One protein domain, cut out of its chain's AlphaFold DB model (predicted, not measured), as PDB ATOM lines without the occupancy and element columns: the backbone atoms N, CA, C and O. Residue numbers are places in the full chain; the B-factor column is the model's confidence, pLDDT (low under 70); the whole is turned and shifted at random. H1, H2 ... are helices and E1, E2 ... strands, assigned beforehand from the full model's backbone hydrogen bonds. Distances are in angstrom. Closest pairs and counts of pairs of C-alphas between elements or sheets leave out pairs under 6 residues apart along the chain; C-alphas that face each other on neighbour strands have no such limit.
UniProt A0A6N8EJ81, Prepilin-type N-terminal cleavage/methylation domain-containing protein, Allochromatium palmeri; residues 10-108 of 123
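What this domain is: This is residues 10 to 108 of the 123 residues of the protein "Prepilin-type N-terminal cleavage/methylation domain-containing protein" of Allochromatium palmeri (UniProt A0A6N8EJ81). What is the shape? A small head, the sheet E1 E2 E3 with residues 45 to 60 of helix H2 over one face in two layers, ends a long arm of H1 and residues 29 to 41 of H2. What makes it? The 99 residues include H1, H2, E1, E2, E3 in that order; the class is mixed, and the antiparallel sheet is a meander, successive strands pairing. The whole is extended, radius of gyration of the C-alphas 22.7 A, spanning 79 by 26 by 19 A.

How they stand to each other: How do strands pair? E2, residues 86 to 90, forms antiparallel hairpins with E1, residues 64 to 68 (N 65 to O 89, 2.9 A), and E3, residues 103 to 106 (N 88 to O 105, 2.8 A), within hydrogen-bond range. Where are the helices? H2, residues 29 to 60, is on the sheet at height 10.5 A, over E2, and only just not over E1, on which 2 C-alphas fall; its closest C-alphas to E2 are Ala 53 and Val 88, 6.0 A. H1, residues 10 to 26, meets H2 only through their link. O i to N i+4 pairs are within range throughout H2, and 12 of 13 in H1.

Where its parts are: Where does H1 begin? C-alpha 10 is at (-44.200, -42.699, 23.478); H1 measures 24.2 A, H2 47.0 A. Where does E3 end? C-alpha 106 is at (-5.287, 1.775, 24.061).

The domain as a whole: How large? The C-alphas farthest apart, Ile 10 and Gly 94, are 79.0 A apart; the printed part has no cut. Which links are long? E1 to E2 and E2 to E3. Where is confidence low? Residues 28 to 29 are under 70.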
ATOM      1  N   ILE A  10     -43.434 -43.683  24.250       91.94
ATOM      2  CA  ILE A  10     -44.200 -42.699  23.478       91.94
ATOM      3  C   ILE A  10     -44.077 -41.282  24.058       91.94
ATOM      4  O   ILE A  10     -43.973 -40.315  23.309       91.94
ATOM      5  N   GLU A  11     -44.011 -41.148  25.379       91.62
ATOM      6  CA  GLU A  11     -43.826 -39.862  26.052       91.62
ATOM      7  C   GLU A  11     -42.432 -39.279  25.784       91.62
ATOM      8  O   GLU A  11     -42.299 -38.088  25.491       91.62
ATOM      9  N   LEU A  12     -41.396 -40.125  25.756       91.75
ATOM     10  CA  LEU A  12     -40.056 -39.709  25.336       91.75
ATOM     11  C   LEU A  12     -40.050 -39.219  23.875       91.75
ATOM     12  O   LEU A  12     -39.453 -38.195  23.558       91.75
ATOM     13  N   MET A  13     -40.746 -39.914  22.975       93.69
ATOM     14  CA  MET A  13     -40.810 -39.503  21.569       93.69
ATOM     15  C   MET A  13     -41.512 -38.154  21.385       93.69
ATOM     16  O   MET A  13     -41.027 -37.308  20.634       93.69
ATOM     17  N   ILE A  14     -42.624 -37.928  22.089       94.50
ATOM     18  CA  ILE A  14     -43.372 -36.666  22.016       94.50
ATOM     19  C   ILE A  14     -42.555 -35.516  22.618       94.50
ATOM     20  O   ILE A  14     -42.479 -34.444  22.021       94.50
ATOM     21  N   THR A  15     -41.902 -35.727  23.764       94.88
ATOM     22  CA  THR A  15     -41.065 -34.694  24.401       94.88
ATOM     23  C   THR A  15     -39.882 -34.291  23.523       94.88
ATOM     24  O   THR A  15     -39.635 -33.097  23.361       94.88
ATOM     25  N   VAL A  16     -39.198 -35.249  22.886       94.19
ATOM     26  CA  VAL A  16     -38.120 -34.955  21.928       94.19
ATOM     27  C   VAL A  16     -38.660 -34.228  20.693       94.19
ATOM     28  O   VAL A  16     -38.052 -33.252  20.256       94.19
ATOM     29  N   ALA A  17     -39.815 -34.637  20.156       95.25
ATOM     30  CA  ALA A  17     -40.438 -33.954  19.022       95.25
ATOM     31  C   ALA A  17     -40.764 -32.485  19.347       95.25
ATOM     32  O   ALA A  17     -40.425 -31.590  18.572       95.25
ATOM     33  N   LEU A  18     -41.348 -32.216  20.519       94.69
ATOM     34  CA  LEU A  18     -41.624 -30.855  20.985       94.69
ATOM     35  C   LEU A  18     -40.337 -30.060  21.246       94.69
ATOM     36  O   LEU A  18     -40.249 -28.897  20.855       94.69
ATOM     37  N   ALA A  19     -39.317 -30.680  21.846       93.44
ATOM     38  CA  ALA A  19     -38.025 -30.042  22.082       93.44
ATOM     39  C   ALA A  19     -37.360 -29.596  20.768       93.44
ATOM     40  O   ALA A  19     -36.846 -28.482  20.688       93.44
ATOM     41  N   LEU A  20     -37.424 -30.415  19.712       93.88
ATOM     42  CA  LEU A  20     -36.897 -30.065  18.388       93.88
ATOM     43  C   LEU A  20     -37.643 -28.879  17.755       93.88
ATOM     44  O   LEU A  20     -37.010 -27.991  17.181       93.88
ATOM     45  N   ILE A  21     -38.969 -28.813  17.902       92.19
ATOM     46  CA  ILE A  21     -39.768 -27.674  17.418       92.19
ATOM     47  C   ILE A  21     -39.347 -26.384  18.136       92.19
ATOM     48  O   ILE A  21     -39.122 -25.358  17.498       92.19
ATOM     49  N   VAL A  22     -39.168 -26.429  19.456       91.31
ATOM     50  CA  VAL A  22     -38.741 -25.252  20.228       91.31
ATOM     51  C   VAL A  22     -37.314 -24.833  19.866       91.31
ATOM     52  O   VAL A  22     -37.051 -23.644  19.691       91.31
ATOM     53  N   LEU A  23     -36.389 -25.784  19.702       88.19
ATOM     54  CA  LEU A  23     -34.992 -25.491  19.364       88.19
ATOM     55  C   LEU A  23     -34.839 -24.852  17.979       88.19
ATOM     56  O   LEU A  23     -34.039 -23.929  17.824       88.19
ATOM     57  N   THR A  24     -35.619 -25.292  16.988       84.88
ATOM     58  CA  THR A  24     -35.551 -24.724  15.628       84.88
ATOM     59  C   THR A  24     -35.968 -23.252  15.584       84.88
ATOM     60  O   THR A  24     -35.393 -22.485  14.814       84.88
ATOM     61  N   ILE A  25     -36.891 -22.827  16.452       84.25
ATOM     62  CA  ILE A  25     -37.349 -21.431  16.551       84.25
ATOM     63  C   ILE A  25     -36.482 -20.620  17.534       84.25
ATOM     64  O   ILE A  25     -36.227 -19.436  17.314       84.25
ATOM     65  N   GLY A  26     -35.994 -21.242  18.612       76.19
ATOM     66  CA  GLY A  26     -35.252 -20.568  19.683       76.19
ATOM     67  C   GLY A  26     -33.797 -20.228  19.341       76.19
ATOM     68  O   GLY A  26     -33.331 -19.133  19.650       76.19
ATOM     69  N   VAL A  27     -33.073 -21.131  18.671       74.19
ATOM     70  CA  VAL A  27     -31.645 -20.953  18.346       74.19
ATOM     71  C   VAL A  27     -31.337 -19.756  17.423       74.19
ATOM     72  O   VAL A  27     -30.384 -19.028  17.724       74.19
ATOM     73  N   PRO A  28     -32.076 -19.484  16.322       69.12
ATOM     74  CA  PRO A  28     -31.710 -18.392  15.413       69.12
ATOM     75  C   PRO A  28     -31.733 -17.002  16.075       69.12
ATOM     76  O   PRO A  28     -30.950 -16.134  15.682       69.12
ATOM     77  N   ASN A  29     -32.537 -16.800  17.126       69.50
ATOM     78  CA  ASN A  29     -32.655 -15.513  17.821       69.50
ATOM     79  C   ASN A  29     -31.401 -15.105  18.611       69.50
ATOM     80  O   ASN A  29     -31.166 -13.913  18.821       69.50
ATOM     81  N   PHE A  30     -30.536 -16.050  18.989       74.88
ATOM     82  CA  PHE A  30     -29.323 -15.723  19.744       74.88
ATOM     83  C   PHE A  30     -28.313 -14.911  18.928       74.88
ATOM     84  O   PHE A  30     -27.588 -14.090  19.487       74.88
ATOM     85  N   ARG A  31     -28.282 -15.076  17.599       78.56
ATOM     86  CA  ARG A  31     -27.334 -14.347  16.742       78.56
ATOM     87  C   ARG A  31     -27.604 -12.844  16.733       78.56
ATOM     88  O   ARG A  31     -26.665 -12.066  16.875       78.56
ATOM     89  N   SER A  32     -28.870 -12.444  16.619       79.56
ATOM     90  CA  SER A  32     -29.264 -11.029  16.624       79.56
ATOM     91  C   SER A  32     -28.978 -10.373  17.977       79.56
ATOM     92  O   SER A  32     -28.401  -9.289  18.034       79.56
ATOM     93  N   ILE A  33     -29.278 -11.073  19.076       81.69
ATOM     94  CA  ILE A  33     -28.989 -10.588  20.431       81.69
ATOM     95  C   ILE A  33     -27.483 -10.377  20.624       81.69
ATOM     96  O   ILE A  33     -27.068  -9.345  21.150       81.69
ATOM     97  N   ILE A  34     -26.644 -11.315  20.178       84.38
ATOM     98  CA  ILE A  34     -25.183 -11.183  20.284       84.38
ATOM     99  C   ILE A  34     -24.677  -9.995  19.459       84.38
ATOM    100  O   ILE A  34     -23.846  -9.232  19.947       84.38
ATOM    101  N   GLN A  35     -25.176  -9.806  18.236       84.00
ATOM    102  CA  GLN A  35     -24.782  -8.676  17.387       84.00
ATOM    103  C   GLN A  35     -25.167  -7.325  18.005       84.00
ATOM    104  O   GLN A  35     -24.333  -6.423  18.057       84.00
ATOM    105  N   ASN A  36     -26.381  -7.208  18.547       85.94
ATOM    106  CA  ASN A  36     -26.839  -5.989  19.219       85.94
ATOM    107  C   ASN A  36     -26.016  -5.676  20.475       85.94
ATOM    108  O   ASN A  36     -25.632  -4.525  20.696       85.94
ATOM    109  N   ASN A  37     -25.700  -6.698  21.277       86.94
ATOM    110  CA  ASN A  37     -24.831  -6.528  22.439       86.94
ATOM    111  C   ASN A  37     -23.430  -6.073  22.021       86.94
ATOM    112  O   ASN A  37     -22.917  -5.125  22.600       86.94
ATOM    113  N   ARG A  38     -22.844  -6.670  20.972       84.88
ATOM    114  CA  ARG A  38     -21.541  -6.237  20.438       84.88
ATOM    115  C   ARG A  38     -21.565  -4.769  20.017       84.88
ATOM    116  O   ARG A  38     -20.709  -4.015  20.455       84.88
ATOM    117  N   ALA A  39     -22.555  -4.341  19.235       86.06
ATOM    118  CA  ALA A  39     -22.673  -2.941  18.817       86.06
ATOM    119  C   ALA A  39     -22.801  -1.977  20.013       86.06
ATOM    120  O   ALA A  39     -22.188  -0.908  20.033       86.06
ATOM    121  N   THR A  40     -23.556  -2.380  21.038       88.75
ATOM    122  CA  THR A  40     -23.726  -1.601  22.272       88.75
ATOM    123  C   THR A  40     -22.416  -1.494  23.053       88.75
ATOM    124  O   THR A  40     -22.036  -0.398  23.453       88.75
ATOM    125  N   THR A  41     -21.691  -2.604  23.225       87.88
ATOM    126  CA  THR A  41     -20.375  -2.620  23.881       87.88
ATOM    127  C   THR A  41     -19.389  -1.708  23.162       87.88
ATOM    128  O   THR A  41     -18.790  -0.852  23.798       87.88
ATOM    129  N   ILE A  42     -19.299  -1.812  21.832       86.75
ATOM    130  CA  ILE A  42     -18.425  -0.969  21.003       86.75
ATOM    131  C   ILE A  42     -18.717   0.520  21.220       86.75
ATOM    132  O   ILE A  42     -17.809   1.328  21.405       86.75
ATOM    133  N   THR A  43     -19.999   0.880  21.227       89.25
ATOM    134  CA  THR A  43     -20.430   2.264  21.443       89.25
ATOM    135  C   THR A  43     -20.049   2.748  22.842       89.25
ATOM    136  O   THR A  43     -19.515   3.847  22.994       89.25
ATOM    137  N   ASN A  44     -20.273   1.923  23.867       91.19
ATOM    138  CA  ASN A  44     -19.916   2.249  25.247       91.19
ATOM    139  C   ASN A  44     -18.401   2.382  25.442       91.19
ATOM    140  O   ASN A  44     -17.957   3.265  26.179       91.19
ATOM    141  N   ASP A  45     -17.603   1.557  24.765       90.19
ATOM    142  CA  ASP A  45     -16.145   1.639  24.817       90.19
ATOM    143  C   ASP A  45     -15.647   2.950  24.198       90.19
ATOM    144  O   ASP A  45     -14.789   3.618  24.780       90.19
ATOM    145  N   LEU A  46     -16.229   3.377  23.071       89.75
ATOM    146  CA  LEU A  46     -15.896   4.660  22.449       89.75
ATOM    147  C   LEU A  46     -16.286   5.844  23.344       89.75
ATOM    148  O   LEU A  46     -15.503   6.778  23.524       89.75
ATOM    149  N   VAL A  47     -17.469   5.796  23.961       93.38
ATOM    150  CA  VAL A  47     -17.896   6.807  24.944       93.38
ATOM    151  C   VAL A  47     -16.923   6.856  26.122       93.38
ATOM    152  O   VAL A  47     -16.516   7.940  26.541       93.38
ATOM    153  N   THR A  48     -16.496   5.698  26.622       92.56
ATOM    154  CA  THR A  48     -15.513   5.594  27.706       92.56
ATOM    155  C   THR A  48     -14.167   6.195  27.298       92.56
ATOM    156  O   THR A  48     -13.510   6.857  28.105       92.56
ATOM    157  N   ALA A  49     -13.750   6.022  26.045       92.19
ATOM    158  CA  ALA A  49     -12.519   6.614  25.534       92.19
ATOM    159  C   ALA A  49     -12.580   8.139  25.454       92.19
ATOM    160  O   ALA A  49     -11.662   8.810  25.918       92.19
ATOM    161  N   LEU A  50     -13.693   8.696  24.974       93.62
ATOM    162  CA  LEU A  50     -13.918  10.144  24.971       93.62
ATOM    163  C   LEU A  50     -13.960  10.716  26.394       93.62
ATOM    164  O   LEU A  50     -13.389  11.773  26.662       93.62
ATOM    165  N   GLN A  51     -14.599  10.014  27.331       94.94
ATOM    166  CA  GLN A  51     -14.600  10.395  28.745       94.94
ATOM    167  C   GLN A  51     -13.196  10.340  29.357       94.94
ATOM    168  O   GLN A  51     -12.843  11.217  30.148       94.94
ATOM    169  N   THR A  52     -12.389   9.346  28.972       92.25
ATOM    170  CA  THR A  52     -10.985   9.224  29.385       92.25
ATOM    171  C   THR A  52     -10.182  10.410  28.858       92.25
ATOM    172  O   THR A  52      -9.600  11.132  29.658       92.25
ATOM    173  N   ALA A  53     -10.244  10.687  27.552       92.56
ATOM    174  CA  ALA A  53      -9.564  11.825  26.932       92.56
ATOM    175  C   ALA A  53      -9.952  13.151  27.599       92.56
ATOM    176  O   ALA A  53      -9.092  13.922  28.012       92.56
ATOM    177  N   ARG A  54     -11.254  13.380  27.810       93.19
ATOM    178  CA  ARG A  54     -11.747  14.574  28.506       93.19
ATOM    179  C   ARG A  54     -11.212  14.673  29.934       93.19
ATOM    180  O   ARG A  54     -10.855  15.761  30.376       93.19
ATOM    181  N   SER A  55     -11.194  13.564  30.667       93.06
ATOM    182  CA  SER A  55     -10.705  13.548  32.048       93.06
ATOM    183  C   SER A  55      -9.210  13.843  32.106       93.06
ATOM    184  O   SER A  55      -8.791  14.625  32.955       93.06
ATOM    185  N   GLU A  56      -8.421  13.283  31.189       89.69
ATOM    186  CA  GLU A  56      -6.986  13.557  31.103       89.69
ATOM    187  C   GLU A  56      -6.701  15.006  30.696       89.69
ATOM    188  O   GLU A  56      -5.901  15.673  31.355       89.69
ATOM    189  N   ALA A  57      -7.437  15.546  29.719       90.88
ATOM    190  CA  ALA A  57      -7.332  16.950  29.328       90.88
ATOM    191  C   ALA A  57      -7.625  17.907  30.498       90.88
ATOM    192  O   ALA A  57      -6.912  18.888  30.700       90.88
ATOM    193  N   ILE A  58      -8.644  17.609  31.314       93.81
ATOM    194  CA  ILE A  58      -9.008  18.436  32.476       93.81
ATOM    195  C   ILE A  58      -7.968  18.325  33.599       93.81
ATOM    196  O   ILE A  58      -7.588  19.348  34.170       93.81
ATOM    197  N   LYS A  59      -7.514  17.108  33.930       90.88
ATOM    198  CA  LYS A  59      -6.546  16.875  35.018       90.88
ATOM    199  C   LYS A  59      -5.207  17.552  34.740       90.88
ATOM    200  O   LYS A  59      -4.644  18.176  35.634       90.88
ATOM    201  N   GLN A  60      -4.718  17.421  33.510       89.38
ATOM    202  CA  GLN A  60      -3.390  17.885  33.104       89.38
ATOM    203  C   GLN A  60      -3.417  19.301  32.510       89.38
ATOM    204  O   GLN A  60      -2.370  19.926  32.385       89.38
ATOM    205  N   ARG A  61      -4.604  19.834  32.171       89.75
ATOM    206  CA  ARG A  61      -4.793  21.096  31.426       89.75
ATOM    207  C   ARG A  61      -4.065  21.108  30.077       89.75
ATOM    208  O   ARG A  61      -3.521  22.135  29.681       89.75
ATOM    209  N   LYS A  62      -4.072  19.970  29.385       88.69
ATOM    210  CA  LYS A  62      -3.437  19.782  28.074       88.69
ATOM    211  C   LYS A  62      -4.418  19.223  27.052       88.69
ATOM    212  O   LYS A  62      -5.510  18.779  27.414       88.69
ATOM    213  N   HIS A  63      -4.037  19.265  25.782       90.69
ATOM    214  CA  HIS A  63      -4.846  18.715  24.706       90.69
ATOM    215  C   HIS A  63      -4.780  17.180  24.736       90.69
ATOM    216  O   HIS A  63      -3.706  16.599  24.841       90.69
ATOM    217  N   ALA A  64      -5.938  16.519  24.701       92.81
ATOM    218  CA  ALA A  64      -6.023  15.065  24.630       92.81
ATOM    219  C   ALA A  64      -6.825  14.666  23.397       92.81
ATOM    220  O   ALA A  64      -7.944  15.147  23.191       92.81
ATOM    221  N   THR A  65      -6.270  13.747  22.618       92.81
ATOM    222  CA  THR A  65      -6.787  13.362  21.309       92.81
ATOM    223  C   THR A  65      -7.149  11.884  21.308       92.81
ATOM    224  O   THR A  65      -6.463  11.046  21.896       92.81
ATOM    225  N   VAL A  66      -8.245  11.552  20.625       93.19
ATOM    226  CA  VAL A  66      -8.618  10.165  20.325       93.19
ATOM    227  C   VAL A  66      -8.346   9.909  18.856       93.19
ATOM    228  O   VAL A  66      -8.855  10.633  18.001       93.19
ATOM    229  N   CYS A  67      -7.572   8.874  18.554       92.81
ATOM    230  CA  CYS A  67      -7.248   8.516  17.181       92.81
ATOM    231  C   CYS A  67      -7.374   7.012  16.947       92.81
ATOM    232  O   CYS A  67      -7.256   6.199  17.868       92.81
ATOM    233  N   ARG A  68      -7.600   6.639  15.686       92.62
ATOM    234  CA  ARG A  68      -7.544   5.246  15.250       92.62
ATOM    235  C   ARG A  68      -6.133   4.725  15.480       92.62
ATOM    236  O   ARG A  68      -5.161   5.375  15.110       92.62
ATOM    237  N   ARG A  69      -6.038   3.543  16.069       90.94
ATOM    238  CA  ARG A  69      -4.770   2.893  16.375       90.94
ATOM    239  C   ARG A  69      -4.177   2.253  15.104       90.94
ATOM    240  O   ARG A  69      -4.909   1.669  14.309       90.94
ATOM    241  N   ASN A  70      -2.852   2.278  14.972       90.06
ATOM    242  CA  ASN A  70      -2.109   1.445  14.023       90.06
ATOM    243  C   ASN A  70      -2.068  -0.034  14.462       90.06
ATOM    244  O   ASN A  70      -2.238  -0.362  15.636       90.06
ATOM    245  N   ASN A  71      -1.763  -0.964  13.556       85.56
ATOM    246  CA  ASN A  71      -1.733  -2.397  13.899       85.56
ATOM    247  C   ASN A  71      -0.842  -2.725  15.130       85.56
ATOM    248  O   ASN A  71      -1.181  -3.576  15.954       85.56
ATOM    249  N   SER A  72       0.255  -1.985  15.319       85.12
ATOM    250  CA  SER A  72       1.193  -2.159  16.438       85.12
ATOM    251  C   SER A  72       0.689  -1.645  17.795       85.12
ATOM    252  O   SER A  72       1.191  -2.089  18.821       85.12
ATOM    253  N   GLY A  73      -0.309  -0.756  17.844       85.38
ATOM    254  CA  GLY A  73      -0.806  -0.176  19.103       85.38
ATOM    255  C   GLY A  73       0.037   0.928  19.700       85.38
ATOM    256  O   GLY A  73      -0.113   1.226  20.879       85.38
ATOM    257  N   THR A  74       0.897   1.527  18.888       88.38
ATOM    258  CA  THR A  74       1.879   2.526  19.321       88.38
ATOM    259  C   THR A  74       1.693   3.865  18.622       88.38
ATOM    260  O   THR A  74       2.526   4.744  18.768       88.38
ATOM    261  N   GLY A  75       0.664   4.010  17.789       90.12
ATOM    262  CA  GLY A  75       0.537   5.176  16.927       90.12
ATOM    263  C   GLY A  75      -0.867   5.379  16.390       90.12
ATOM    264  O   GLY A  75      -1.664   4.436  16.336       90.12
ATOM    265  N   CYS A  76      -1.136   6.602  15.947       91.44
ATOM    266  CA  CYS A  76      -2.333   6.935  15.195       91.44
ATOM    267  C   CYS A  76      -2.184   6.503  13.728       91.44
ATOM    268  O   CYS A  76      -1.120   6.655  13.129       91.44
ATOM    269  N   GLU A  77      -3.253   5.995  13.122       91.00
ATOM    270  CA  GLU A  77      -3.302   5.658  11.699       91.00
ATOM    271  C   GLU A  77      -4.472   6.379  11.025       91.00
ATOM    272  O   GLU A  77      -5.620   6.270  11.456       91.00
ATOM    273  N   ASN A  78      -4.203   7.082   9.925       87.88
ATOM    274  CA  ASN A  78      -5.251   7.726   9.138       87.88
ATOM    275  C   ASN A  78      -6.152   6.679   8.469       87.88
ATOM    276  O   ASN A  78      -5.675   5.673   7.948       87.88
ATOM    277  N   GLY A  79      -7.463   6.907   8.464       86.69
ATOM    278  CA  GLY A  79      -8.417   6.019   7.805       86.69
ATOM    279  C   GLY A  79      -9.831   6.135   8.361       86.69
ATOM    280  O   GLY A  79     -10.075   6.803   9.362       86.69
ATOM    281  N   VAL A  80     -10.767   5.462   7.692       85.75
ATOM    282  CA  VAL A  80     -12.191   5.438   8.074       85.75
ATOM    283  C   VAL A  80     -12.599   4.157   8.805       85.75
ATOM    284  O   VAL A  80     -13.696   4.091   9.350       85.75
ATOM    285  N   ASP A  81     -11.731   3.142   8.836       87.06
ATOM    286  CA  ASP A  81     -12.012   1.857   9.477       87.06
ATOM    287  C   ASP A  81     -11.483   1.806  10.917       87.06
ATOM    288  O   ASP A  81     -10.323   1.490  11.170       87.06
ATOM    289  N   TRP A  82     -12.358   2.066  11.881       87.88
ATOM    290  CA  TRP A  82     -12.030   2.037  13.309       87.88
ATOM    291  C   TRP A  82     -12.079   0.627  13.916       87.88
ATOM    292  O   TRP A  82     -11.957   0.473  15.131       87.88
ATOM    293  N   SER A  83     -12.242  -0.419  13.095       85.19
ATOM    294  CA  SER A  83     -12.376  -1.792  13.589       85.19
ATOM    295  C   SER A  83     -11.114  -2.344  14.261       85.19
ATOM    296  O   SER A  83     -11.210  -3.246  15.098       85.19
ATOM    297  N   ALA A  84      -9.953  -1.766  13.936       86.06
ATOM    298  CA  ALA A  84      -8.653  -2.075  14.529       86.06
ATOM    299  C   ALA A  84      -8.491  -1.564  15.976       86.06
ATOM    300  O   ALA A  84      -7.502  -1.891  16.632       86.06
ATOM    301  N   GLY A  85      -9.456  -0.787  16.475       90.00
ATOM    302  CA  GLY A  85      -9.383  -0.133  17.774       90.00
ATOM    303  C   GLY A  85      -8.894   1.313  17.677       90.00
ATOM    304  O   GLY A  85      -8.682   1.877  16.598       90.00
ATOM    305  N   TRP A  86      -8.732   1.935  18.836       92.62
ATOM    306  CA  TRP A  86      -8.326   3.331  18.975       92.62
ATOM    307  C   TRP A  86      -7.468   3.504  20.216       92.62
ATOM    308  O   TRP A  86      -7.377   2.620  21.068       92.62
ATOM    309  N   LEU A  87      -6.827   4.656  20.322       93.06
ATOM    310  CA  LEU A  87      -6.070   5.040  21.499       93.06
ATOM    311  C   LEU A  87      -6.361   6.492  21.865       93.06
ATOM    312  O   LEU A  87      -6.807   7.290  21.039       93.06
ATOM    313  N   VAL A  88      -6.131   6.800  23.134       93.75
ATOM    314  CA  VAL A  88      -6.178   8.141  23.703       93.75
ATOM    315  C   VAL A  88      -4.759   8.515  24.075       93.75
ATOM    316  O   VAL A  88      -4.089   7.767  24.792       93.75
ATOM    317  N   TRP A  89      -4.336   9.684  23.625       93.94
ATOM    318  CA  TRP A  89      -3.044  10.259  23.954       93.94
ATOM    319  C   TRP A  89      -3.198  11.728  24.332       93.94
ATOM    320  O   TRP A  89      -4.253  12.330  24.102       93.94
ATOM    321  N   ARG A  90      -2.179  12.271  24.984       94.06
ATOM    322  CA  ARG A  90      -2.137  13.657  25.439       94.06
ATOM    323  C   ARG A  90      -0.882  14.298  24.880       94.06
ATOM    324  O   ARG A  90       0.188  13.798  25.174       94.06
ATOM    325  N   ASP A  91      -1.059  15.400  24.171       91.50
ATOM    326  CA  ASP A  91       0.037  16.216  23.664       91.50
ATOM    327  C   ASP A  91       0.697  16.937  24.849       91.50
ATOM    328  O   ASP A  91       0.106  17.831  25.477       91.50
ATOM    329  N   ASP A  92       1.862  16.440  25.252       91.19
ATOM    330  CA  ASP A  92       2.605  16.897  26.409       91.19
ATOM    331  C   ASP A  92       3.601  18.008  26.074       91.19
ATOM    332  O   ASP A  92       3.839  18.849  26.957       91.19
ATOM    333  N   ASP A  93       4.141  18.037  24.859       91.75
ATOM    334  CA  ASP A  93       5.158  18.993  24.414       91.75
ATOM    335  C   ASP A  93       4.624  20.099  23.476       91.75
ATOM    336  O   ASP A  93       5.279  21.136  23.318       91.75
ATOM    337  N   GLY A  94       3.387  19.966  22.999       89.19
ATOM    338  CA  GLY A  94       2.648  20.957  22.221       89.19
ATOM    339  C   GLY A  94       2.929  20.909  20.722       89.19
ATOM    340  O   GLY A  94       2.789  21.951  20.070       89.19
ATOM    341  N   ASP A  95       3.383  19.775  20.190       91.38
ATOM    342  CA  ASP A  95       3.776  19.638  18.788       91.38
ATOM    343  C   ASP A  95       2.689  19.038  17.869       91.38
ATOM    344  O   ASP A  95       2.894  18.932  16.654       91.38
ATOM    345  N   ASP A  96       1.502  18.738  18.421       88.19
ATOM    346  CA  ASP A  96       0.369  18.087  17.745       88.19
ATOM    347  C   ASP A  96       0.710  16.708  17.131       88.19
ATOM    348  O   ASP A  96      -0.034  16.182  16.287       88.19
ATOM    349  N   THR A  97       1.805  16.078  17.556       90.19
ATOM    350  CA  THR A  97       2.206  14.734  17.145       90.19
ATOM    351  C   THR A  97       2.205  13.771  18.322       90.19
ATOM    352  O   THR A  97       2.223  14.169  19.472       90.19
ATOM    353  N   LEU A  98       2.052  12.480  18.020       90.69
ATOM    354  CA  LEU A  98       1.998  11.450  19.048       90.69
ATOM    355  C   LEU A  98       3.392  10.886  19.297       90.69
ATOM    356  O   LEU A  98       3.929  10.187  18.429       90.69
ATOM    357  N   ASP A  99       3.860  11.044  20.528       90.56
ATOM    358  CA  ASP A  99       5.039  10.366  21.045       90.56
ATOM    359  C   ASP A  99       4.714   9.100  21.853       90.56
ATOM    360  O   ASP A  99       3.606   8.868  22.344       90.56
ATOM    361  N   ASN A 100       5.710   8.224  22.014       86.00
ATOM    362  CA  ASN A 100       5.518   6.943  22.708       86.00
ATOM    363  C   ASN A 100       5.099   7.107  24.183       86.00
ATOM    364  O   ASN A 100       4.386   6.244  24.701       86.00
ATOM    365  N   ASP A 101       5.514   8.195  24.835       88.88
ATOM    366  CA  ASP A 101       5.267   8.458  26.262       88.88
ATOM    367  C   ASP A 101       3.940   9.201  26.515       88.88
ATOM    368  O   ASP A 101       3.512   9.390  27.654       88.88
ATOM    369  N   GLU A 102       3.239   9.574  25.447       91.12
ATOM    370  CA  GLU A 102       2.004  10.357  25.499       91.12
ATOM    371  C   GLU A 102       0.740   9.498  25.450       91.12
ATOM    372  O   GLU A 102      -0.374   9.972  25.717       91.12
ATOM    373  N   ILE A 103       0.891   8.207  25.147       91.75
ATOM    374  CA  ILE A 103      -0.212   7.250  25.085       91.75
ATOM    375  C   ILE A 103      -0.765   7.018  26.490       91.75
ATOM    376  O   ILE A 103      -0.130   6.412  27.348       91.75
ATOM    377  N   GLN A 104      -2.013   7.427  26.706       90.69
ATOM    378  CA  GLN A 104      -2.693   7.257  27.990       90.69
ATOM    379  C   GLN A 104      -3.419   5.915  28.069       90.69
ATOM    380  O   GLN A 104      -3.418   5.249  29.107       90.69
ATOM    381  N   LYS A 105      -4.089   5.515  26.980       89.62
ATOM    382  CA  LYS A 105      -4.858   4.267  26.938       89.62
ATOM    383  C   LYS A 105      -5.079   3.772  25.516       89.62
ATOM    384  O   LYS A 105      -5.332   4.562  24.615       89.62
ATOM    385  N   VAL A 106      -5.058   2.454  25.342       90.25
ATOM    386  CA  VAL A 106      -5.287   1.775  24.061       90.25
ATOM    387  C   VAL A 106      -6.470   0.815  24.191       90.25
ATOM    388  O   VAL A 106      -6.614   0.135  25.207       90.25
ATOM    389  N   TRP A 107      -7.308   0.768  23.158       89.94
ATOM    390  CA  TRP A 107      -8.395  -0.190  22.981       89.94
ATOM    391  C   TRP A 107      -8.065  -1.117  21.811       89.94
ATOM    392  O   TRP A 107      -7.581  -0.681  20.763       89.94
ATOM    393  N   ASP A 108      -8.310  -2.409  22.011       86.44
ATOM    394  CA  ASP A 108      -8.030  -3.451  21.029       86.44
ATOM    395  C   ASP A 108      -9.115  -3.541  19.941       86.44
ATOM    396  O   ASP A 108     -10.198  -2.962  20.041       86.44
TER     397      ASP A 108